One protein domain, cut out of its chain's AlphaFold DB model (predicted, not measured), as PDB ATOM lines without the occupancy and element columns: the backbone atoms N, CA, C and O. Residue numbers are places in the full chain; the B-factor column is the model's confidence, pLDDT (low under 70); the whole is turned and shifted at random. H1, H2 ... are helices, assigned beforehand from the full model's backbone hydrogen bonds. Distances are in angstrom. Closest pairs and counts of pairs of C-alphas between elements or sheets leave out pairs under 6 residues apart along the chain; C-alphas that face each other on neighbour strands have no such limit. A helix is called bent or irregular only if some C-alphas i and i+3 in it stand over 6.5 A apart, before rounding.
ATOM      1  N   GLY A 182      53.682  12.630 -42.122       80.75
ATOM      2  CA  GLY A 182      54.852  13.501 -42.135       80.75
ATOM      3  C   GLY A 182      55.247  13.886 -40.705       80.75
ATOM      4  O   GLY A 182      54.415  13.895 -39.797       80.75
ATOM      5  N   LYS A 183      56.520  14.236 -40.484       76.12
ATOM      6  CA  LYS A 183      57.022  14.618 -39.149       76.12
ATOM      7  C   LYS A 183      56.204  15.758 -38.527       76.12
ATOM      8  O   LYS A 183      55.780  15.642 -37.384       76.12
ATOM      9  N   LEU A 184      55.942  16.812 -39.302       73.62
ATOM     10  CA  LEU A 184      55.147  17.960 -38.854       73.62
ATOM     11  C   LEU A 184      53.685  17.582 -38.585       73.62
ATOM     12  O   LEU A 184      53.105  18.069 -37.621       73.62
ATOM     13  N   GLU A 185      53.103  16.684 -39.387       80.06
ATOM     14  CA  GLU A 185      51.738  16.180 -39.182       80.06
ATOM     15  C   GLU A 185      51.633  15.407 -37.868       80.06
ATOM     16  O   GLU A 185      50.709  15.609 -37.085       80.06
ATOM     17  N   TYR A 186      52.619  14.548 -37.608       83.19
ATOM     18  CA  TYR A 186      52.706  13.783 -36.376       83.19
ATOM     19  C   TYR A 186      52.902  14.696 -35.159       83.19
ATOM     20  O   TYR A 186      52.174  14.570 -34.179       83.19
ATOM     21  N   GLU A 187      53.849  15.635 -35.211       79.31
ATOM     22  CA  GLU A 187      54.098  16.588 -34.119       79.31
ATOM     23  C   GLU A 187      52.855  17.426 -33.807       79.31
ATOM     24  O   GLU A 187      52.466  17.559 -32.643       79.31
ATOM     25  N   PHE A 188      52.187  17.925 -34.847       81.12
ATOM     26  CA  PHE A 188      50.924  18.642 -34.737       81.12
ATOM     27  C   PHE A 188      49.818  17.785 -34.119       81.12
ATOM     28  O   PHE A 188      49.196  18.204 -33.140       81.12
ATOM     29  N   LEU A 189      49.608  16.569 -34.628       84.31
ATOM     30  CA  LEU A 189      48.615  15.647 -34.089       84.31
ATOM     31  C   LEU A 189      48.891  15.359 -32.614       84.31
ATOM     32  O   LEU A 189      47.995  15.463 -31.780       84.31
ATOM     33  N   MET A 190      50.139  15.057 -32.255       84.12
ATOM     34  CA  MET A 190      50.504  14.809 -30.863       84.12
ATOM     35  C   MET A 190      50.302  16.052 -30.000       84.12
ATOM     36  O   MET A 190      49.866  15.912 -28.857       84.12
ATOM     37  N   LYS A 191      50.523  17.260 -30.532       79.56
ATOM     38  CA  LYS A 191      50.173  18.513 -29.851       79.56
ATOM     39  C   LYS A 191      48.657  18.606 -29.625       79.56
ATOM     40  O   LYS A 191      48.231  18.842 -28.493       79.56
ATOM     41  N   ILE A 192      47.819  18.302 -30.621       79.88
ATOM     42  CA  ILE A 192      46.345  18.303 -30.483       79.88
ATOM     43  C   ILE A 192      45.791  17.091 -29.728       79.88
ATOM     44  O   ILE A 192      44.678  17.145 -29.217       79.88
ATOM     45  N   LEU A 193      46.557  16.040 -29.475       82.19
ATOM     46  CA  LEU A 193      46.119  14.966 -28.576       82.19
ATOM     47  C   LEU A 193      46.601  15.174 -27.138       82.19
ATOM     48  O   LEU A 193      45.868  14.876 -26.199       82.19
ATOM     49  N   LYS A 194      47.791  15.760 -26.954       73.69
ATOM     50  CA  LYS A 194      48.429  15.948 -25.638       73.69
ATOM     51  C   LYS A 194      48.244  17.324 -25.013       73.69
ATOM     52  O   LYS A 194      48.543  17.458 -23.831       73.69
ATOM     53  N   ALA A 195      47.781  18.338 -25.756       66.12
ATOM     54  CA  ALA A 195      47.495  19.644 -25.145       66.12
ATOM     55  C   ALA A 195      46.628  19.468 -23.882       66.12
ATOM     56  O   ALA A 195      45.755  18.597 -23.864       66.12
ATOM     57  N   PRO A 196      46.892  20.250 -22.832       46.78
ATOM     58  CA  PRO A 196      46.267  20.073 -21.532       46.78
ATOM     59  C   PRO A 196      44.738  20.205 -21.596       46.78
ATOM     60  O   PRO A 196      44.205  20.938 -22.426       46.78
ATOM     61  N   ARG A 197      44.049  19.533 -20.656       52.56
ATOM     62  CA  ARG A 197      42.591  19.634 -20.413       52.56
ATOM     63  C   ARG A 197      41.740  19.134 -21.577       52.56
ATOM     64  O   ARG A 197      40.915  19.851 -22.135       52.56
ATOM     65  N   LYS A 198      41.959  17.871 -21.917       64.56
ATOM     66  CA  LYS A 198      41.209  17.159 -22.942       64.56
ATOM     67  C   LYS A 198      40.363  16.092 -22.310       64.56
ATOM     68  O   LYS A 198      40.760  15.504 -21.300       64.56
ATOM     69  N   HIS A 199      39.261  15.791 -22.986       76.56
ATOM     70  CA  HIS A 199      38.578  14.529 -22.783       76.56
ATOM     71  C   HIS A 199      39.627  13.412 -22.729       76.56
ATOM     72  O   HIS A 199      40.466  13.306 -23.630       76.56
ATOM     73  N   TYR A 200      39.626  12.623 -21.654       83.75
ATOM     74  CA  TYR A 200      40.682  11.647 -21.358       83.75
ATOM     75  C   TYR A 200      40.982  10.712 -22.549       83.75
ATOM     76  O   TYR A 200      42.112  10.259 -22.725       83.75
ATOM     77  N   ILE A 201      39.982  10.468 -23.403       87.38
ATOM     78  CA  ILE A 201      40.088   9.614 -24.582       87.38
ATOM     79  C   ILE A 201      41.145  10.104 -25.576       87.38
ATOM     80  O   ILE A 201      41.792   9.293 -26.227       87.38
ATOM     81  N   TRP A 202      41.393  11.412 -25.655       87.81
ATOM     82  CA  TRP A 202      42.412  11.970 -26.544       87.81
ATOM     83  C   TRP A 202      43.823  11.717 -26.026       87.81
ATOM     84  O   TRP A 202      44.731  11.432 -26.804       87.81
ATOM     85  N   LYS A 203      43.990  11.708 -24.700       84.69
ATOM     86  CA  LYS A 203      45.220  11.222 -24.073       84.69
ATOM     87  C   LYS A 203      45.408   9.730 -24.357       84.69
ATOM     88  O   LYS A 203      46.487   9.329 -24.776       84.69
ATOM     89  N   LYS A 204      44.347   8.926 -24.231       88.44
ATOM     90  CA  LYS A 204      44.376   7.494 -24.573       88.44
ATOM     91  C   LYS A 204      44.732   7.261 -26.047       88.44
ATOM     92  O   LYS A 204      45.498   6.350 -26.348       88.44
ATOM     93  N   ALA A 205      44.238   8.099 -26.958       91.38
ATOM     94  CA  ALA A 205      44.625   8.075 -28.366       91.38
ATOM     95  C   ALA A 205      46.125   8.363 -28.541       91.38
ATOM     96  O   ALA A 205      46.815   7.591 -29.201       91.38
ATOM     97  N   ALA A 206      46.650   9.416 -27.902       89.44
ATOM     98  CA  ALA A 206      48.084   9.718 -27.916       89.44
ATOM     99  C   ALA A 206      48.931   8.555 -27.382       89.44
ATOM    100  O   ALA A 206      49.940   8.207 -27.994       89.44
ATOM    101  N   ASP A 207      48.517   7.940 -26.275       88.44
ATOM    102  CA  ASP A 207      49.223   6.815 -25.652       88.44
ATOM    103  C   ASP A 207      49.193   5.550 -26.530       88.44
ATOM    104  O   ASP A 207      50.109   4.735 -26.460       88.44
ATOM    105  N   ARG A 208      48.179   5.397 -27.393       92.50
ATOM    106  CA  ARG A 208      48.091   4.316 -28.394       92.50
ATOM    107  C   ARG A 208      48.868   4.606 -29.674       92.50
ATOM    108  O   ARG A 208      49.329   3.670 -30.314       92.50
ATOM    109  N   ILE A 209      48.998   5.875 -30.054       90.81
ATOM    110  CA  ILE A 209      49.729   6.302 -31.254       90.81
ATOM    111  C   ILE A 209      51.239   6.330 -30.994       90.81
ATOM    112  O   ILE A 209      52.018   5.946 -31.861       90.81
ATOM    113  N   LEU A 210      51.668   6.752 -29.800       87.31
ATOM    114  CA  LEU A 210      53.083   6.900 -29.449       87.31
ATOM    115  C   LEU A 210      53.924   5.622 -29.683       87.31
ATOM    116  O   LEU A 210      55.016   5.748 -30.234       87.31
ATOM    117  N   PRO A 211      53.461   4.405 -29.335       87.44
ATOM    118  CA  PRO A 211      54.211   3.170 -29.571       87.44
ATOM    119  C   PRO A 211      54.314   2.766 -31.047       87.44
ATOM    120  O   PRO A 211      55.113   1.893 -31.368       87.44
ATOM    121  N   LEU A 212      53.523   3.373 -31.940       87.81
ATOM    122  CA  LEU A 212      53.564   3.096 -33.381       87.81
ATOM    123  C   LEU A 212      54.745   3.790 -34.085       87.81
ATOM    124  O   LEU A 212      54.963   3.591 -35.280       87.81
ATOM    125  N   LEU A 213      55.514   4.615 -33.366       84.44
ATOM    126  CA  LEU A 213      56.774   5.163 -33.861       84.44
ATOM    127  C   LEU A 213      57.771   4.035 -34.137       84.44
ATOM    128  O   LEU A 213      58.258   3.363 -33.229       84.44
ATOM    129  N   SER A 214      58.101   3.874 -35.413       76.31
ATOM    130  CA  SER A 214      59.122   2.941 -35.879       76.31
ATOM    131  C   SER A 214      60.477   3.640 -36.067       76.31
ATOM    132  O   SER A 214      60.504   4.847 -36.322       76.31
ATOM    133  N   PRO A 215      61.606   2.906 -36.025       73.12
ATOM    134  CA  PRO A 215      62.912   3.435 -36.435       73.12
ATOM    135  C   PRO A 215      62.907   4.001 -37.863       73.12
ATOM    136  O   PRO A 215      63.638   4.940 -38.160       73.12
ATOM    137  N   ASP A 216      62.037   3.456 -38.717       70.69
ATOM    138  CA  ASP A 216      61.886   3.829 -40.126       70.69
ATOM    139  C   ASP A 216      61.021   5.087 -40.333       70.69
ATOM    140  O   ASP A 216      60.791   5.503 -41.469       70.69
ATOM    141  N   GLY A 217      60.523   5.699 -39.251       72.81
ATOM    142  CA  GLY A 217      59.777   6.954 -39.289       72.81
ATOM    143  C   GLY A 217      58.417   6.926 -38.576       72.81
ATOM    144  O   GLY A 217      58.078   5.953 -37.888       72.81
ATOM    145  N   PRO A 218      57.629   8.011 -38.729       84.94
ATOM    146  CA  PRO A 218      56.327   8.177 -38.080       84.94
ATOM    147  C   PRO A 218      55.305   7.092 -38.482       84.94
ATOM    148  O   PRO A 218      55.508   6.393 -39.482       84.94
ATOM    149  N   PRO A 219      54.206   6.935 -37.721       88.62
ATOM    150  CA  PRO A 219      53.249   5.842 -37.908       88.62
ATOM    151  C   PRO A 219      52.462   5.925 -39.222       88.62
ATOM    152  O   PRO A 219      52.386   6.981 -39.862       88.62
ATOM    153  N   LEU A 220      51.856   4.800 -39.623       91.81
ATOM    154  CA  LEU A 220      51.011   4.729 -40.816       91.81
ATOM    155  C   LEU A 220      49.720   5.531 -40.618       91.81
ATOM    156  O   LEU A 220      49.053   5.422 -39.587       91.81
ATOM    157  N   ALA A 221      49.320   6.281 -41.648       90.88
ATOM    158  CA  ALA A 221      48.112   7.105 -41.615       90.88
ATOM    159  C   ALA A 221      46.849   6.270 -41.328       90.88
ATOM    160  O   ALA A 221      45.995   6.705 -40.558       90.88
ATOM    161  N   ARG A 222      46.759   5.040 -41.868       92.44
ATOM    162  CA  ARG A 222      45.634   4.113 -41.617       92.44
ATOM    163  C   ARG A 222      45.512   3.704 -40.143       92.44
ATOM    164  O   ARG A 222      44.404   3.663 -39.617       92.44
ATOM    165  N   GLU A 223      46.627   3.415 -39.471       93.44
ATOM    166  CA  GLU A 223      46.624   2.995 -38.059       93.44
ATOM    167  C   GLU A 223      46.195   4.145 -37.147       93.44
ATOM    168  O   GLU A 223      45.361   3.975 -36.255       93.44
ATOM    169  N   VAL A 224      46.718   5.341 -37.421       93.56
ATOM    170  CA  VAL A 224      46.345   6.559 -36.698       93.56
ATOM    171  C   VAL A 224      44.868   6.887 -36.913       93.56
ATOM    172  O   VAL A 224      44.153   7.133 -35.941       93.56
ATOM    173  N   LEU A 225      44.384   6.833 -38.158       94.31
ATOM    174  CA  LEU A 225      42.981   7.082 -38.495       94.31
ATOM    175  C   LEU A 225      42.029   6.147 -37.732       94.31
ATOM    176  O   LEU A 225      41.002   6.604 -37.222       94.31
ATOM    177  N   ALA A 226      42.372   4.861 -37.620       93.75
ATOM    178  CA  ALA A 226      41.572   3.890 -36.878       93.75
ATOM    179  C   ALA A 226      41.466   4.257 -35.386       93.75
ATOM    180  O   ALA A 226      40.362   4.295 -34.840       93.75
ATOM    181  N   ILE A 227      42.592   4.602 -34.747       94.19
ATOM    182  CA  ILE A 227      42.627   5.008 -33.331       94.19
ATOM    183  C   ILE A 227      41.800   6.278 -33.105       94.19
ATOM    184  O   ILE A 227      41.005   6.339 -32.165       94.19
ATOM    185  N   LEU A 228      41.980   7.292 -33.954       93.69
ATOM    186  CA  LEU A 228      41.275   8.567 -33.819       93.69
ATOM    187  C   LEU A 228      39.765   8.412 -34.012       93.69
ATOM    188  O   LEU A 228      39.001   9.001 -33.253       93.69
ATOM    189  N   THR A 229      39.338   7.591 -34.974       92.38
ATOM    190  CA  THR A 229      37.913   7.339 -35.239       92.38
ATOM    191  C   THR A 229      37.234   6.667 -34.044       92.38
ATOM    192  O   THR A 229      36.196   7.139 -33.589       92.38
ATOM    193  N   GLU A 230      37.856   5.636 -33.466       91.75
ATOM    194  CA  GLU A 230      37.342   4.958 -32.263       91.75
ATOM    195  C   GLU A 230      37.200   5.926 -31.070       91.75
ATOM    196  O   GLU A 230      36.201   5.926 -30.346       91.75
ATOM    197  N   CYS A 231      38.194   6.797 -30.870       91.12
ATOM    198  CA  CYS A 231      38.187   7.773 -29.780       91.12
ATOM    199  C   CYS A 231      37.156   8.896 -30.001       91.12
ATOM    200  O   CYS A 231      36.539   9.381 -29.043       91.12
ATOM    201  N   LEU A 232      36.932   9.288 -31.259       90.19
ATOM    202  CA  LEU A 232      35.917  10.268 -31.636       90.19
ATOM    203  C   LEU A 232      34.504   9.779 -31.316       90.19
ATOM    204  O   LEU A 232      33.708  10.554 -30.785       90.19
ATOM    205  N   ASP A 233      34.200   8.507 -31.568       88.38
ATOM    206  CA  ASP A 233      32.876   7.945 -31.278       88.38
ATOM    207  C   ASP A 233      32.538   8.004 -29.782       88.38
ATOM    208  O   ASP A 233      31.417   8.352 -29.403       88.38
ATOM    209  N   THR A 234      33.532   7.755 -28.924       85.19
ATOM    210  CA  THR A 234      33.377   7.878 -27.465       85.19
ATOM    211  C   THR A 234      33.084   9.325 -27.059       85.19
ATOM    212  O   THR A 234      32.148   9.587 -26.308       85.19
ATOM    213  N   THR A 235      33.838  10.283 -27.606       86.81
ATOM    214  CA  THR A 235      33.647  11.721 -27.330       86.81
ATOM    215  C   THR A 235      32.262  12.198 -27.776       86.81
ATOM    216  O   THR A 235      31.564  12.876 -27.022       86.81
ATOM    217  N   ARG A 236      31.821  11.792 -28.974       86.19
ATOM    218  CA  ARG A 236      30.493  12.117 -29.517       86.19
ATOM    219  C   ARG A 236      29.363  11.573 -28.656       86.19
ATOM    220  O   ARG A 236      28.328  12.225 -28.521       86.19
ATOM    221  N   LEU A 237      29.538  10.379 -28.089       86.06
ATOM    222  CA  LEU A 237      28.560   9.796 -27.178       86.06
ATOM    223  C   LEU A 237      28.398  10.657 -25.919       86.06
ATOM    224  O   LEU A 237      27.266  10.958 -25.537       86.06
ATOM    225  N   ASP A 238      29.507  11.073 -25.310       84.50
ATOM    226  CA  ASP A 238      29.504  11.906 -24.106       84.50
ATOM    227  C   ASP A 238      28.948  13.313 -24.387       84.50
ATOM    228  O   ASP A 238      28.086  13.790 -23.646       84.50
ATOM    229  N   GLN A 239      29.319  13.925 -25.518       81.69
ATOM    230  CA  GLN A 239      28.743  15.188 -25.992       81.69
ATOM    231  C   GLN A 239      27.219  15.083 -26.158       81.69
ATOM    232  O   GLN A 239      26.467  15.868 -25.587       81.69
ATOM    233  N   LYS A 240      26.735  14.041 -26.846       83.50
ATOM    234  CA  LYS A 240      25.299  13.810 -27.056       83.50
ATOM    235  C   LYS A 240      24.529  13.610 -25.749       83.50
ATOM    236  O   LYS A 240      23.373  14.024 -25.648       83.50
ATOM    237  N   LYS A 241      25.122  12.932 -24.758       80.38
ATOM    238  CA  LYS A 241      24.511  12.769 -23.430       80.38
ATOM    239  C   LYS A 241      24.362  14.122 -22.724       80.38
ATOM    240  O   LYS A 241      23.315  14.380 -22.133       80.38
ATOM    241  N   LEU A 242      25.368  14.989 -22.830       76.44
ATOM    242  CA  LEU A 242      25.346  16.338 -22.266       76.44
ATOM    243  C   LEU A 242      24.376  17.286 -22.988       76.44
ATOM    244  O   LEU A 242      23.662  18.032 -22.323       76.44
ATOM    245  N   ASP A 243      24.278  17.221 -24.315       77.00
ATOM    246  CA  ASP A 243      23.323  18.040 -25.078       77.00
ATOM    247  C   ASP A 243      21.873  17.671 -24.733       77.00
ATOM    248  O   ASP A 243      21.038  18.535 -24.477       77.00
ATOM    249  N   ARG A 244      21.578  16.373 -24.576       75.56
ATOM    250  CA  ARG A 244      20.258  15.894 -24.120       75.56
ATOM    251  C   ARG A 244      19.863  16.408 -22.737       75.56
ATOM    252  O   ARG A 244      18.673  16.566 -22.470       75.56
ATOM    253  N   LEU A 245      20.838  16.632 -21.854       71.50
ATOM    254  CA  LEU A 245      20.596  17.277 -20.563       71.50
ATOM    255  C   LEU A 245      20.185  18.746 -20.738       71.50
ATOM    256  O   LEU A 245      19.359  19.235 -19.969       71.50
ATOM    257  N   GLN A 246      20.733  19.445 -21.735       67.06
ATOM    258  CA  GLN A 246      20.408  20.847 -22.013       67.06
ATOM    259  C   GLN A 246      19.076  21.038 -22.746       67.06
ATOM    260  O   GLN A 246      18.398  22.036 -22.496       67.06
ATOM    261  N   ASP A 247      18.692  20.099 -23.611       66.75
ATOM    262  CA  ASP A 247      17.568  20.258 -24.547       66.75
ATOM    263  C   ASP A 247      16.215  19.737 -24.024       66.75
ATOM    264  O   ASP A 247      15.288  19.524 -24.798       66.75
ATOM    265  N   GLU A 248      16.062  19.536 -22.710       59.28
ATOM    266  CA  GLU A 248      14.807  19.080 -22.063       59.28
ATOM    267  C   GLU A 248      14.314  17.679 -22.502       59.28
ATOM    268  O   GLU A 248      13.298  17.191 -22.003       59.28
ATOM    269  N   GLU A 249      15.042  16.984 -23.385       54.38
ATOM    270  CA  GLU A 249      14.660  15.677 -23.946       54.38
ATOM    271  C   GLU A 249      15.054  14.478 -23.078       54.38
ATOM    272  O   GLU A 249      14.772  13.325 -23.427       54.38
ATOM    273  N   CYS A 250      15.695  14.708 -21.933       54.44
ATOM    274  CA  CYS A 250      16.069  13.620 -21.049       54.44
ATOM    275  C   CYS A 250      14.803  13.001 -20.433       54.44
ATOM    276  O   CYS A 250      14.281  13.465 -19.421       54.44
ATOM    277  N   LYS A 251      14.303  11.907 -21.022       52.94
ATOM    278  CA  LYS A 251      13.592  10.902 -20.229       52.94
ATOM    279  C   LYS A 251      14.602  10.442 -19.183       52.94
ATOM    280  O   LYS A 251      15.596   9.810 -19.536       52.94
ATOM    281  N   LEU A 252      14.406  10.863 -17.935       53.16
ATOM    282  CA  LEU A 252      15.237  10.497 -16.790       53.16
ATOM    283  C   LEU A 252      14.998   9.023 -16.425       53.16
ATOM    284  O   LEU A 252      14.587   8.686 -15.315       53.16
ATOM    285  N   ASP A 253      15.289   8.118 -17.360       53.22
ATOM    286  CA  ASP A 253      15.519   6.722 -17.011       53.22
ATOM    287  C   ASP A 253      16.661   6.676 -15.975       53.22
ATOM    288  O   ASP A 253      17.453   7.618 -15.870       53.22
ATOM    289  N   ASN A 254      16.749   5.593 -15.191       54.41
ATOM    290  CA  ASN A 254      17.637   5.405 -14.023       54.41
ATOM    291  C   ASN A 254      19.138   5.747 -14.187       54.41
ATOM    292  O   ASN A 254      19.872   5.722 -13.210       54.41
ATOM    293  N   TYR A 255      19.563   6.135 -15.380       63.12
ATOM    294  CA  TYR A 255      20.918   6.291 -15.869       63.12
ATOM    295  C   TYR A 255      21.684   7.541 -15.411       63.12
ATOM    296  O   TYR A 255      22.905   7.530 -15.468       63.12
ATOM    297  N   LEU A 256      21.037   8.637 -14.998       68.62
ATOM    298  CA  LEU A 256      21.748   9.917 -14.805       68.62
ATOM    299  C   LEU A 256      22.814   9.898 -13.697       68.62
ATOM    300  O   LEU A 256      23.888  10.464 -13.884       68.62
ATOM    301  N   GLY A 257      22.546   9.200 -12.592       67.69
ATOM    302  CA  GLY A 257      23.550   8.966 -11.548       67.69
ATOM    303  C   GLY A 257      24.707   8.081 -12.019       67.69
ATOM    304  O   GLY A 257      25.837   8.267 -11.577       67.69
ATOM    305  N   ASP A 258      24.445   7.186 -12.974       75.25
ATOM    306  CA  ASP A 258      25.423   6.206 -13.445       75.25
ATOM    307  C   ASP A 258      26.396   6.782 -14.480       75.25
ATOM    308  O   ASP A 258      27.504   6.278 -14.598       75.25
ATOM    309  N   TRP A 259      26.023   7.810 -15.251       82.62
ATOM    310  CA  TRP A 259      26.905   8.335 -16.307       82.62
ATOM    311  C   TRP A 259      27.411   9.759 -16.074       82.62
ATOM    312  O   TRP A 259      28.504  10.089 -16.540       82.62
ATOM    313  N   LEU A 260      26.644  10.635 -15.412       77.12
ATOM    314  CA  LEU A 260      26.958  12.069 -15.365       77.12
ATOM    315  C   LEU A 260      28.240  12.383 -14.582       77.12
ATOM    316  O   LEU A 260      29.101  13.069 -15.144       77.12
ATOM    317  N   PRO A 261      28.441  11.868 -13.350       75.81
ATOM    318  CA  PRO A 261      29.689  12.090 -12.619       75.81
ATOM    319  C   PRO A 261      30.909  11.616 -13.417       75.81
ATOM    320  O   PRO A 261      31.910  12.323 -13.523       75.81
ATOM    321  N   HIS A 262      30.800  10.446 -14.046       83.31
ATOM    322  CA  HIS A 262      31.875   9.793 -14.792       83.31
ATOM    323  C   HIS A 262      32.200  10.542 -16.082       83.31
ATOM    324  O   HIS A 262      33.372  10.766 -16.371       83.31
ATOM    325  N   THR A 263      31.186  11.018 -16.806       80.31
ATOM    326  CA  THR A 263      31.359  11.850 -18.010       80.31
ATOM    327  C   THR A 263      32.058  13.165 -17.688       80.31
ATOM    328  O   THR A 263      32.979  13.571 -18.399       80.31
ATOM    329  N   ILE A 264      31.695  13.815 -16.578       73.69
ATOM    330  CA  ILE A 264      32.385  15.031 -16.128       73.69
ATOM    331  C   ILE A 264      33.839  14.711 -15.785       73.69
ATOM    332  O   ILE A 264      34.740  15.404 -16.251       73.69
ATOM    333  N   CYS A 265      34.099  13.637 -15.040       75.69
ATOM    334  CA  CYS A 265      35.464  13.210 -14.750       75.69
ATOM    335  C   CYS A 265      36.276  12.921 -16.028       75.69
ATOM    336  O   CYS A 265      37.431  13.344 -16.112       75.69
ATOM    337  N   ARG A 266      35.678  12.276 -17.040       80.56
ATOM    338  CA  ARG A 266      36.291  12.033 -18.359       80.56
ATOM    339  C   ARG A 266      36.664  13.315 -19.080       80.56
ATOM    340  O   ARG A 266      37.787  13.425 -19.578       80.56
ATOM    341  N   ILE A 267      35.784  14.309 -19.076       73.94
ATOM    342  CA  ILE A 267      36.062  15.638 -19.638       73.94
ATOM    343  C   ILE A 267      37.180  16.347 -18.863       73.94
ATOM    344  O   ILE A 267      38.029  17.007 -19.460       73.94
ATOM    345  N   LEU A 268      37.239  16.144 -17.548       70.38
ATOM    346  CA  LEU A 268      38.299  16.654 -16.675       70.38
ATOM    347  C   LEU A 268      39.578  15.787 -16.700       70.38
ATOM    348  O   LEU A 268      40.483  15.977 -15.883       70.38
ATOM    349  N   GLY A 269      39.688  14.864 -17.661       71.88
ATOM    350  CA  GLY A 269      40.911  14.120 -17.964       71.88
ATOM    351  C   GLY A 269      41.107  12.831 -17.163       71.88
ATOM    352  O   GLY A 269      42.240  12.351 -17.059       71.88
ATOM    353  N   LYS A 270      40.044  12.262 -16.585       77.81
ATOM    354  CA  LYS A 270      40.092  11.003 -15.827       77.81
ATOM    355  C   LYS A 270      39.464   9.853 -16.593       77.81
ATOM    356  O   LYS A 270      38.353   9.970 -17.081       77.81
ATOM    357  N   ASP A 271      40.161   8.727 -16.644       85.19
ATOM    358  CA  ASP A 271      39.602   7.500 -17.204       85.19
ATOM    359  C   ASP A 271      38.657   6.863 -16.184       85.19
ATOM    360  O   ASP A 271      39.108   6.295 -15.187       85.19
ATOM    361  N   ILE A 272      37.354   7.044 -16.394       83.62
ATOM    362  CA  ILE A 272      36.313   6.468 -15.546       83.62
ATOM    363  C   ILE A 272      35.192   5.938 -16.432       83.62
ATOM    364  O   ILE A 272      34.664   6.668 -17.270       83.62
ATOM    365  N   GLU A 273      34.805   4.685 -16.225       84.81
ATOM    366  CA  GLU A 273      33.668   4.052 -16.896       84.81
ATOM    367  C   GLU A 273      32.342   4.451 -16.239       84.81
ATOM    368  O   GLU A 273      32.295   4.681 -15.033       84.81
ATOM    369  N   ASP A 274      31.262   4.518 -17.022       83.19
ATOM    370  CA  ASP A 274      29.915   4.736 -16.481       83.19
ATOM    371  C   ASP A 274      29.566   3.627 -15.469       83.19
ATOM    372  O   ASP A 274      29.823   2.447 -15.705       83.19
ATOM    373  N   GLY A 275      28.984   4.010 -14.334       77.50
ATOM    374  CA  GLY A 275      28.585   3.103 -13.258       77.50
ATOM    375  C   GLY A 275      29.723   2.681 -12.327       77.50
ATOM    376  O   GLY A 275      29.486   1.909 -11.403       77.50
ATOM    377  N   ALA A 276      30.952   3.177 -12.516       82.25
ATOM    378  CA  ALA A 276      32.055   2.854 -11.613       82.25
ATOM    379  C   ALA A 276      31.815   3.410 -10.194       82.25
ATOM    380  O   ALA A 276      31.561   4.606 -10.025       82.25
ATOM    381  N   ASP A 277      32.014   2.575  -9.169       76.56
ATOM    382  CA  ASP A 277      31.750   2.875  -7.745       76.56
ATOM    383  C   ASP A 277      32.484   4.110  -7.178       76.56
ATOM    384  O   ASP A 277      32.211   4.568  -6.064       76.56
ATOM    385  N   TRP A 278      33.479   4.629  -7.898       77.62
ATOM    386  CA  TRP A 278      34.363   5.698  -7.438       77.62
ATOM    387  C   TRP A 278      34.253   7.001  -8.243       77.62
ATOM    388  O   TRP A 278      34.893   7.977  -7.857       77.62
ATOM    389  N   GLY A 279      33.422   7.066  -9.293       71.88
ATOM    390  CA  GLY A 279      33.254   8.284 -10.102       71.88
ATOM    391  C   GLY A 279      32.764   9.486  -9.285       71.88
ATOM    392  O   GLY A 279      33.368  10.555  -9.326       71.88
ATOM    393  N   GLU A 280      31.739   9.290  -8.451       74.88
ATOM    394  CA  GLU A 280      31.235  10.334  -7.542       74.88
ATOM    395  C   GLU A 280      32.287  10.783  -6.515       74.88
ATOM    396  O   GLU A 280      32.429  11.974  -6.238       74.88
ATOM    397  N   LYS A 281      33.067   9.835  -5.977       76.31
ATOM    398  CA  LYS A 281      34.129  10.123  -5.001       76.31
ATOM    399  C   LYS A 281      35.274  10.912  -5.630       76.31
ATOM    400  O   LYS A 281      35.819  11.803  -4.985       76.31
ATOM    401  N   GLU A 282      35.653  10.601  -6.868       76.19
ATOM    402  CA  GLU A 282      36.690  11.354  -7.584       76.19
ATOM    403  C   GLU A 282      36.229  12.790  -7.852       76.19
ATOM    404  O   GLU A 282      36.997  13.731  -7.634       76.19
ATOM    405  N   LEU A 283      34.962  12.961  -8.244       67.50
ATOM    406  CA  LEU A 283      34.334  14.268  -8.419       67.50
ATOM    407  C   LEU A 283      34.409  15.107  -7.133       67.50
ATOM    408  O   LEU A 283      34.882  16.243  -7.167       67.50
ATOM    409  N   GLN A 284      34.019  14.512  -6.003       66.62
ATOM    410  CA  GLN A 284      34.028  15.145  -4.682       66.62
ATOM    411  C   GLN A 284      35.436  15.517  -4.200       66.62
ATOM    412  O   GLN A 284      35.650  16.616  -3.694       66.62
ATOM    413  N   ASN A 285      36.402  14.607  -4.349       67.44
ATOM    414  CA  ASN A 285      37.718  14.749  -3.725       67.44
ATOM    415  C   ASN A 285      38.694  15.616  -4.528       67.44
ATOM    416  O   ASN A 285      39.581  16.228  -3.936       67.44
ATOM    417  N   ARG A 286      38.592  15.636  -5.865       60.56
ATOM    418  CA  ARG A 286      39.589  16.306  -6.725       60.56
ATOM    419  C   ARG A 286      39.103  17.560  -7.420       60.56
ATOM    420  O   ARG A 286      39.924  18.427  -7.703       60.56
ATOM    421  N   PHE A 287      37.819  17.634  -7.745       56.41
ATOM    422  CA  PHE A 287      37.282  18.698  -8.597       56.41
ATOM    423  C   PHE A 287      36.432  19.712  -7.819       56.41
ATOM    424  O   PHE A 287      35.797  20.582  -8.416       56.41
ATOM    425  N   GLY A 288      36.484  19.627  -6.486       57.81
ATOM    426  CA  GLY A 288      35.875  20.567  -5.556       57.81
ATOM    427  C   GLY A 288      34.454  20.182  -5.150       57.81
ATOM    428  O   GLY A 288      33.686  19.604  -5.921       57.81
ATOM    429  N   GLU A 289      34.101  20.558  -3.920       54.94
ATOM    430  CA  GLU A 289      32.785  20.309  -3.328       54.94
ATOM    431  C   GLU A 289      31.659  20.906  -4.183       54.94
ATOM    432  O   GLU A 289      30.611  20.298  -4.331       54.94
ATOM    433  N   GLU A 290      31.897  22.042  -4.840       53.22
ATOM    434  CA  GLU A 290      30.918  22.731  -5.689       53.22
ATOM    435  C   GLU A 290      30.537  21.936  -6.949       53.22
ATOM    436  O   GLU A 290      29.352  21.789  -7.255       53.22
ATOM    437  N   THR A 291      31.520  21.369  -7.658       57.22
ATOM    438  CA  THR A 291      31.302  20.511  -8.839       57.22
ATOM    439  C   THR A 291      30.504  19.262  -8.468       57.22
ATOM    440  O   THR A 291      29.595  18.839  -9.194       57.22
ATOM    441  N   PHE A 292      30.819  18.698  -7.302       59.47
ATOM    442  CA  PHE A 292      30.093  17.578  -6.727       59.47
ATOM    443  C   PHE A 292      28.672  17.962  -6.311       59.47
ATOM    444  O   PHE A 292      27.739  17.286  -6.729       59.47
ATOM    445  N   ILE A 293      28.485  19.068  -5.587       54.97
ATOM    446  CA  ILE A 293      27.174  19.578  -5.160       54.97
ATOM    447  C   ILE A 293      26.271  19.815  -6.365       54.97
ATOM    448  O   ILE A 293      25.112  19.429  -6.326       54.97
ATOM    449  N   ILE A 294      26.777  20.410  -7.446       56.41
ATOM    450  CA  ILE A 294      25.991  20.673  -8.656       56.41
ATOM    451  C   ILE A 294      25.580  19.363  -9.336       56.41
ATOM    452  O   ILE A 294      24.415  19.187  -9.690       56.41
ATOM    453  N   SER A 295      26.520  18.435  -9.526       61.19
ATOM    454  CA  SER A 295      26.233  17.146 -10.175       61.19
ATOM    455  C   SER A 295      25.271  16.312  -9.329       61.19
ATOM    456  O   SER A 295      24.311  15.748  -9.849       61.19
ATOM    457  N   ARG A 296      25.465  16.324  -8.007       64.19
ATOM    458  CA  ARG A 296      24.588  15.694  -7.024       64.19
ATOM    459  C   ARG A 296      23.210  16.347  -6.984       64.19
ATOM    460  O   ARG A 296      22.220  15.635  -6.996       64.19
ATOM    461  N   PHE A 297      23.131  17.673  -7.031       59.44
ATOM    462  CA  PHE A 297      21.875  18.418  -7.112       59.44
ATOM    463  C   PHE A 297      21.082  18.040  -8.363       59.44
ATOM    464  O   PHE A 297      19.878  17.853  -8.272       59.44
ATOM    465  N   LEU A 298      21.727  17.857  -9.518       60.38
ATOM    466  CA  LEU A 298      21.047  17.402 -10.737       60.38
ATOM    467  C   LEU A 298      20.547  15.955 -10.622       60.38
ATOM    468  O   LEU A 298      19.444  15.649 -11.076       60.38
ATOM    469  N   ILE A 299      21.329  15.084  -9.976       62.69
ATOM    470  CA  ILE A 299      20.928  13.707  -9.650       62.69
ATOM    471  C   ILE A 299      19.770  13.696  -8.642       62.69
ATOM    472  O   ILE A 299      18.866  12.881  -8.775       62.69
ATOM    473  N   ASP A 300      19.764  14.593  -7.661       59.50
ATOM    474  CA  ASP A 300      18.745  14.655  -6.612       59.50
ATOM    475  C   ASP A 300      17.459  15.353  -7.110       59.50
ATOM    476  O   ASP A 300      16.356  14.925  -6.777       59.50
ATOM    477  N   MET A 301      17.564  16.355  -7.994       55.31
ATOM    478  CA  MET A 301      16.428  17.025  -8.657       55.31
ATOM    479  C   MET A 301      15.607  16.070  -9.532       55.31
ATOM    480  O   MET A 301      14.412  16.286  -9.717       55.31
ATOM    481  N   ARG A 302      16.209  14.971 -10.004       55.12
ATOM    482  CA  ARG A 302      15.499  13.844 -10.625       55.12
ATOM    483  C   ARG A 302      14.458  13.222  -9.696       55.12
ATOM    484  O   ARG A 302      13.379  12.864 -10.144       55.12
ATOM    485  N   PHE A 303      14.758  13.091  -8.405       51.88
ATOM    486  CA  PHE A 303      13.818  12.519  -7.433       51.88
ATOM    487  C   PHE A 303      12.660  13.472  -7.103       51.88
ATOM    488  O   PHE A 303      11.705  13.070  -6.444       51.88
ATOM    489  N   LEU A 304      12.727  14.716  -7.589       50.12
ATOM    490  CA  LEU A 304      11.680  15.728  -7.482       50.12
ATOM    491  C   LEU A 304      10.868  15.886  -8.786       50.12
ATOM    492  O   LEU A 304      10.078  16.825  -8.875       50.12
ATOM    493  N   GLU A 305      11.025  14.991  -9.780       47.94
ATOM    494  CA  GLU A 305      10.340  15.047 -11.093       47.94
ATOM    495  C   GLU A 305       8.807  15.172 -10.999       47.94
ATOM    496  O   GLU A 305       8.196  15.772 -11.879       47.94
ATOM    497  N   ASP A 306       8.182  14.683  -9.923       50.22
ATOM    498  CA  ASP A 306       6.736  14.835  -9.709       50.22
ATOM    499  C   ASP A 306       6.315  16.282  -9.365       50.22
ATOM    500  O   ASP A 306       5.126  16.601  -9.405       50.22
ATOM    501  N   GLN A 307       7.257  17.173  -9.020       47.53
ATOM    502  CA  GLN A 307       6.979  18.551  -8.582       47.53
ATOM    503  C   GLN A 307       7.674  19.650  -9.395       47.53
ATOM    504  O   GLN A 307       7.282  20.814  -9.299       47.53
ATOM    505  N   LEU A 308       8.688  19.318 -10.194       49.06
ATOM    506  CA  LEU A 308       9.456  20.291 -10.971       49.06
ATOM    507  C   LEU A 308       9.176  20.139 -12.466       49.06
ATOM    508  O   LEU A 308       9.470  19.113 -13.075       49.06
ATOM    509  N   GLU A 309       8.624  21.192 -13.076       55.31
ATOM    510  CA  GLU A 309       8.439  21.261 -14.526       55.31
ATOM    511  C   GLU A 309       9.785  21.033 -15.230       55.31
ATOM    512  O   GLU A 309      10.765  21.721 -14.945       55.31
ATOM    513  N   LYS A 310       9.830  20.102 -16.192       53.94
ATOM    514  CA  LYS A 310      11.030  19.746 -16.984       53.94
ATOM    515  C   LYS A 310      11.773  20.958 -17.572       53.94
ATOM    516  O   LYS A 310      12.993  20.937 -17.697       53.94
ATOM    517  N   GLN A 311      11.047  22.046 -17.829       54.03
ATOM    518  CA  GLN A 311      11.577  23.328 -18.301       54.03
ATOM    519  C   GLN A 311      12.507  24.030 -17.295       54.03
ATOM    520  O   GLN A 311      13.341  24.849 -17.683       54.03
ATOM    521  N   PHE A 312      12.366  23.766 -15.993       57.59
ATOM    522  CA  PHE A 312      13.198  24.382 -14.960       57.59
ATOM    523  C   PHE A 312      14.626  23.829 -14.984       57.59
ATOM    524  O   PHE A 312      15.576  24.596 -14.845       57.59
ATOM    525  N   LEU A 313      14.788  22.522 -15.215       55.69
ATOM    526  CA  LEU A 313      16.093  21.858 -15.201       55.69
ATOM    527  C   LEU A 313      16.998  22.355 -16.336       55.69
ATOM    528  O   LEU A 313      18.136  22.743 -16.083       55.69
ATOM    529  N   ALA A 314      16.487  22.428 -17.566       56.03
ATOM    530  CA  ALA A 314      17.256  22.949 -18.696       56.03
ATOM    531  C   ALA A 314      17.579  24.441 -18.563       56.03
ATOM    532  O   ALA A 314      18.700  24.866 -18.854       56.03
ATOM    533  N   LYS A 315      16.629  25.252 -18.070       56.50
ATOM    534  CA  LYS A 315      16.888  26.668 -17.753       56.50
ATOM    535  C   LYS A 315      17.969  26.802 -16.683       56.50
ATOM    536  O   LYS A 315      18.880  27.604 -16.852       56.50
ATOM    537  N   PHE A 316      17.912  25.997 -15.624       56.78
ATOM    538  CA  PHE A 316      18.926  25.980 -14.573       56.78
ATOM    539  C   PHE A 316      20.300  25.584 -15.124       56.78
ATOM    540  O   PHE A 316      21.268  26.305 -14.903       56.78
ATOM    541  N   LEU A 317      20.383  24.510 -15.915       53.47
ATOM    542  CA  LEU A 317      21.627  24.017 -16.515       53.47
ATOM    543  C   LEU A 317      22.323  25.045 -17.414       53.47
ATOM    544  O   LEU A 317      23.549  25.143 -17.380       53.47
ATOM    545  N   LYS A 318      21.566  25.871 -18.150       52.28
ATOM    546  CA  LYS A 318      22.119  27.006 -18.920       52.28
ATOM    547  C   LYS A 318      22.818  28.047 -18.041       52.28
ATOM    548  O   LYS A 318      23.693  28.762 -18.524       52.28
ATOM    549  N   HIS A 319      22.442  28.134 -16.768       47.91
ATOM    550  CA  HIS A 319      23.018  29.056 -15.791       47.91
ATOM    551  C   HIS A 319      24.066  28.407 -14.883       47.91
ATOM    552  O   HIS A 319      24.686  29.118 -14.093       47.91
ATOM    553  N   VAL A 320      24.295  27.095 -14.997       50.75
ATOM    554  CA  VAL A 320      25.370  26.403 -14.285       50.75
ATOM    555  C   VAL A 320      26.672  26.557 -15.085       50.75
ATOM    556  O   VAL A 320      26.804  25.943 -16.149       50.75
ATOM    557  N   PRO A 321      27.663  27.330 -14.586       49.91
ATOM    558  CA  PRO A 321      28.863  27.678 -15.348       49.91
ATOM    559  C   PRO A 321      29.620  26.459 -15.873       49.91
ATOM    560  O   PRO A 321      30.056  26.463 -17.020       49.91
ATOM    561  N   LEU A 322      29.695  25.391 -15.075       54.75
ATOM    562  CA  LEU A 322      30.367  24.148 -15.437       54.75
ATOM    563  C   LEU A 322      29.825  23.565 -16.755       54.75
ATOM    564  O   LEU A 322      30.569  23.438 -17.718       54.75
ATOM    565  N   TYR A 323      28.522  23.295 -16.859       55.34
ATOM    566  CA  TYR A 323      27.939  22.714 -18.076       55.34
ATOM    567  C   TYR A 323      27.956  23.679 -19.261       55.34
ATOM    568  O   TYR A 323      28.227  23.266 -20.387       55.34
ATOM    569  N   SER A 324      27.730  24.970 -19.005       53.31
ATOM    570  CA  SER A 324      27.773  26.002 -20.048       53.31
ATOM    571  C   SER A 324      29.166  26.196 -20.667       53.31
ATOM    572  O   SER A 324      29.268  26.705 -21.779       53.31
ATOM    573  N   LEU A 325      30.233  25.790 -19.966       54.72
ATOM    574  CA  LEU A 325      31.622  25.916 -20.417       54.72
ATOM    575  C   LEU A 325      32.192  24.594 -20.941       54.72
ATOM    576  O   LEU A 325      32.925  24.607 -21.929       54.72
ATOM    577  N   LEU A 326      31.844  23.461 -20.324       58.09
ATOM    578  CA  LEU A 326      32.375  22.150 -20.708       58.09
ATOM    579  C   LEU A 326      31.918  21.712 -22.106       58.09
ATOM    580  O   LEU A 326      32.732  21.199 -22.869       58.09
ATOM    581  N   ILE A 327      30.655  21.952 -22.465       59.22
ATOM    582  CA  ILE A 327      30.105  21.565 -23.775       59.22
ATOM    583  C   ILE A 327      30.790  22.320 -24.930       59.22
ATOM    584  O   ILE A 327      31.307  21.669 -25.838       59.22
ATOM    585  N   PRO A 328      30.904  23.666 -24.908       57.06
ATOM    586  CA  PRO A 328      31.646  24.381 -25.946       57.06
ATOM    587  C   PRO A 328      33.120  23.975 -26.034       57.06
ATOM    588  O   PRO A 328      33.677  23.930 -27.129       57.06
ATOM    589  N   MET A 329      33.760  23.670 -24.899       59.75
ATOM    590  CA  MET A 329      35.151  23.208 -24.883       59.75
ATOM    591  C   MET A 329      35.311  21.836 -25.544       59.75
ATOM    592  O   MET A 329      36.218  21.665 -26.358       59.75
ATOM    593  N   LEU A 330      34.428  20.885 -25.227       65.12
ATOM    594  CA  LEU A 330      34.425  19.556 -25.838       65.12
ATOM    595  C   LEU A 330      34.155  19.648 -27.347       65.12
ATOM    596  O   LEU A 330      34.887  19.052 -28.133       65.12
ATOM    597  N   SER A 331      33.179  20.464 -27.747       65.81
ATOM    598  CA  SER A 331      32.800  20.677 -29.148       65.81
ATOM    599  C   SER A 331      33.932  21.265 -29.998       65.81
ATOM    600  O   SER A 331      34.241  20.717 -31.055       65.81
ATOM    601  N   LEU A 332      34.598  22.331 -29.533       64.06
ATOM    602  CA  LEU A 332      35.717  22.941 -30.266       64.06
ATOM    603  C   LEU A 332      36.874  21.960 -30.447       64.06
ATOM    604  O   LEU A 332      37.443  21.852 -31.528       64.06
ATOM    605  N   GLN A 333      37.203  21.219 -29.393       67.88
ATOM    606  CA  GLN A 333      38.286  20.250 -29.451       67.88
ATOM    607  C   GLN A 333      37.946  19.056 -30.355       67.88
ATOM    608  O   GLN A 333      38.812  18.528 -31.051       67.88
ATOM    609  N   GLN A 334      36.688  18.618 -30.339       76.25
ATOM    610  CA  GLN A 334      36.206  17.562 -31.217       76.25
ATOM    611  C   GLN A 334      36.290  17.995 -32.683       76.25
ATOM    612  O   GLN A 334      36.741  17.205 -33.504       76.25
ATOM    613  N   GLN A 335      35.937  19.246 -32.992       78.31
ATOM    614  CA  GLN A 335      36.044  19.802 -34.341       78.31
ATOM    615  C   GLN A 335      37.492  19.779 -34.857       78.31
ATOM    616  O   GLN A 335      37.732  19.365 -35.989       78.31
ATOM    617  N   ASP A 336      38.459  20.152 -34.014       76.31
ATOM    618  CA  ASP A 336      39.882  20.125 -34.368       76.31
ATOM    619  C   ASP A 336      40.357  18.704 -34.751       76.31
ATOM    620  O   ASP A 336      41.129  18.531 -35.694       76.31
ATOM    621  N   ILE A 337      39.867  17.676 -34.047       83.56
ATOM    622  CA  ILE A 337      40.177  16.266 -34.336       83.56
ATOM    623  C   ILE A 337      39.393  15.736 -35.541       83.56
ATOM    624  O   ILE A 337      39.926  14.946 -36.317       83.56
ATOM    625  N   GLU A 338      38.136  16.144 -35.710       86.19
ATOM    626  CA  GLU A 338      37.306  15.771 -36.858       86.19
ATOM    627  C   GLU A 338      37.916  16.263 -38.173       86.19
ATOM    628  O   GLU A 338      37.972  15.496 -39.135       86.19
ATOM    629  N   ASP A 339      38.438  17.492 -38.188       82.56
ATOM    630  CA  ASP A 339      39.179  18.052 -39.321       82.56
ATOM    631  C   ASP A 339      40.406  17.193 -39.677       82.56
ATOM    632  O   ASP A 339      40.658  16.916 -40.853       82.56
ATOM    633  N   GLU A 340      41.161  16.736 -38.673       86.44
ATOM    634  CA  GLU A 340      42.346  15.900 -38.897       86.44
ATOM    635  C   GLU A 340      41.969  14.471 -39.323       86.44
ATOM    636  O   GLU A 340      42.605  13.901 -40.208       86.44
ATOM    637  N   ILE A 341      40.895  13.894 -38.775       88.44
ATOM    638  CA  ILE A 341      40.349  12.607 -39.235       88.44
ATOM    639  C   ILE A 341      39.935  12.696 -40.705       88.44
ATOM    640  O   ILE A 341      40.229  11.784 -41.478       88.44
ATOM    641  N   GLU A 342      39.268  13.778 -41.103       89.44
ATOM    642  CA  GLU A 342      38.841  13.988 -42.485       89.44
ATOM    643  C   GLU A 342      40.038  14.116 -43.436       89.44
ATOM    644  O   GLU A 342      40.034  13.544 -44.529       89.44
ATOM    645  N   TYR A 343      41.098  14.802 -43.005       87.25
ATOM    646  CA  TYR A 343      42.362  14.830 -43.738       87.25
ATOM    647  C   TYR A 343      42.950  13.421 -43.919       87.25
ATOM    648  O   TYR A 343      43.278  13.019 -45.040       87.25
ATOM    649  N   LEU A 344      43.038  12.639 -42.838       88.06
ATOM    650  CA  LEU A 344      43.598  11.288 -42.889       88.06
ATOM    651  C   LEU A 344      42.752  10.327 -43.727       88.06
ATOM    652  O   LEU A 344      43.324   9.484 -44.415       88.06
ATOM    653  N   ARG A 345      41.421  10.462 -43.729       91.06
ATOM    654  CA  ARG A 345      40.545   9.689 -44.626       91.06
ATOM    655  C   ARG A 345      40.882   9.943 -46.085       91.06
ATOM    656  O   ARG A 345      41.163   8.987 -46.795       91.06
ATOM    657  N   LYS A 346      40.954  11.210 -46.503       88.12
ATOM    658  CA  LYS A 346      41.315  11.577 -47.885       88.12
ATOM    659  C   LYS A 346      42.687  11.042 -48.280       88.12
ATOM    660  O   LYS A 346      42.863  10.533 -49.383       88.12
ATOM    661  N   LYS A 347      43.656  11.137 -47.367       89.56
ATOM    662  CA  LYS A 347      44.998  10.576 -47.554       89.56
ATOM    663  C   LYS A 347      44.936   9.063 -47.783       89.56
ATOM    664  O   LYS A 347      45.503   8.573 -48.751       89.56
ATOM    665  N   VAL A 348      44.203   8.331 -46.946       89.88
ATOM    666  CA  VAL A 348      44.011   6.881 -47.099       89.88
ATOM    667  C   VAL A 348      43.288   6.533 -48.403       89.88
ATOM    668  O   VAL A 348      43.767   5.673 -49.127       89.88
ATOM    669  N   GLU A 349      42.213   7.234 -48.762       90.44
ATOM    670  CA  GLU A 349      41.473   7.000 -50.014       90.44
ATOM    671  C   GLU A 349      42.360   7.134 -51.262       90.44
ATOM    672  O   GLU A 349      42.287   6.307 -52.169       90.44
ATOM    673  N   ILE A 350      43.235   8.146 -51.303       87.00
ATOM    674  CA  ILE A 350      44.184   8.346 -52.411       87.00
ATOM    675  C   ILE A 350      45.223   7.220 -52.459       87.00
ATOM    676  O   ILE A 350      45.598   6.769 -53.540       87.00
ATOM    677  N   LEU A 351      45.704   6.766 -51.303       87.00
ATOM    678  CA  LEU A 351      46.660   5.660 -51.223       87.00
ATOM    679  C   LEU A 351      46.045   4.346 -51.705       87.00
ATOM    680  O   LEU A 351      46.715   3.593 -52.408       87.00
ATOM    681  N   ASP A 352      44.787   4.093 -51.351       88.38
ATOM    682  CA  ASP A 352      44.039   2.905 -51.764       88.38
ATOM    683  C   ASP A 352      43.813   2.922 -53.284       88.38
ATOM    684  O   ASP A 352      44.100   1.936 -53.957       88.38
ATOM    685  N   ALA A 353      43.425   4.073 -53.845       86.12
ATOM    686  CA  ALA A 353      43.205   4.243 -55.284       86.12
ATOM    687  C   ALA A 353      44.472   4.085 -56.150       86.12
ATOM    688  O   ALA A 353      44.360   3.886 -57.355       86.12
ATOM    689  N   ASN A 354      45.667   4.196 -55.561       78.25
ATOM    690  CA  ASN A 354      46.948   4.021 -56.254       78.25
ATOM    691  C   ASN A 354      47.519   2.591 -56.129       78.25
ATOM    692  O   ASN A 354      48.613   2.330 -56.635       78.25
ATOM    693  N   GLN A 355      46.840   1.693 -55.404       70.62
ATOM    694  CA  GLN A 355      47.228   0.282 -55.246       70.62
ATOM    695  C   GLN A 355      46.457  -0.667 -56.181       70.62
ATOM    696  O   GLN A 355      46.893  -1.809 -56.349       70.62
ATOM    697  N   ASP A 356      45.368  -0.182 -56.785       50.81
ATOM    698  CA  ASP A 356      44.592  -0.828 -57.855       50.81
ATOM    699  C   ASP A 356      45.123  -0.434 -59.246       50.81
ATOM    700  O   ASP A 356      45.086  -1.296 -60.161       50.81
TER     701      ASP A 356
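AT A GLANCE: This is residues 182 to 356 of the 356 residues of an uncharacterized protein of Trichoderma harzianum (UniProt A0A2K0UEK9). The longest helix, H8, runs beside H3, and with the shorter H1 and H2 they form a bundle of four helices, up and down, each running against the one before it in the chain; H4, H5, H6 and H7 make a helical head toward one end. The 175 printed residues hold eight named helices, H1 to H8 in chain order, and no named strand: all helix. The whole is only just loose, close to compact, with a radius of gyration of the C-alphas of 19.1 A, spanning 64 by 32 by 24 A.

IN THESE COORDINATES: H8, residues 321 to 353, is 48.5 A long from first to last C-alpha and ends at (43.205, 4.243, -55.284). H3, residues 221 to 246, measures 36.6 A. H1, residues 183 to 194, begins with C-alpha 183 at (57.022, 14.618, -39.149). H2 is residues 200 to 212, H5 279 to 286, H6 289 to 304 and H7 310 to 319. H4, residues 256 to 267, is irregular: C-alphas 258 and 261 are 7.3 A apart.

HOW THE PARTS SIT: H3 and H8 touch at a shallow tilt of 29 degrees, opposite ways, closest at the C-alphas of Leu 225 and Leu 344, 6.1 A. H2 forms hairpins with H3, by residues 224 to 235 of H3 (closest C-alphas Ile 201 and Cys 231, 5.8 A), and with H1, residues 190 to 194 touching 202 to 206 (Leu 193 and Trp 202, 5.2 A). H1 and H3 are apart. Residues 256 to 261 of H4 touch 295 to 299 of H6, closest at the C-alphas of Gly 257 and Ile 299, 5.7 A. H5 and H6 form a hairpin by residues 291 to 292 of H6, closest at the C-alphas of Gln 284 and Phe 292, 5.1 A. Residues 245 to 246 of H3 touch H7, closest at the C-alphas of Gln 246 and Ala 314, 5.0 A. Every O i to N i+4 pair is within hydrogen-bond range in H1 and H5; in H2 7 of 9, H3 21 of 22, H4 6 of 8, H6 10 of 12, H7 4 of 6 and H8 28 of 29 are.

THE WHOLE: The C-alphas farthest apart, Asp 216 and Gln 307, are 65.0 A apart. The printed part has no cut; H4 to H5 is a long link of 11 residues. Mean pLDDT of the printed part is 73.1; residues 195 to 198, 246 to 257, 283 to 333 and 356 are under 70.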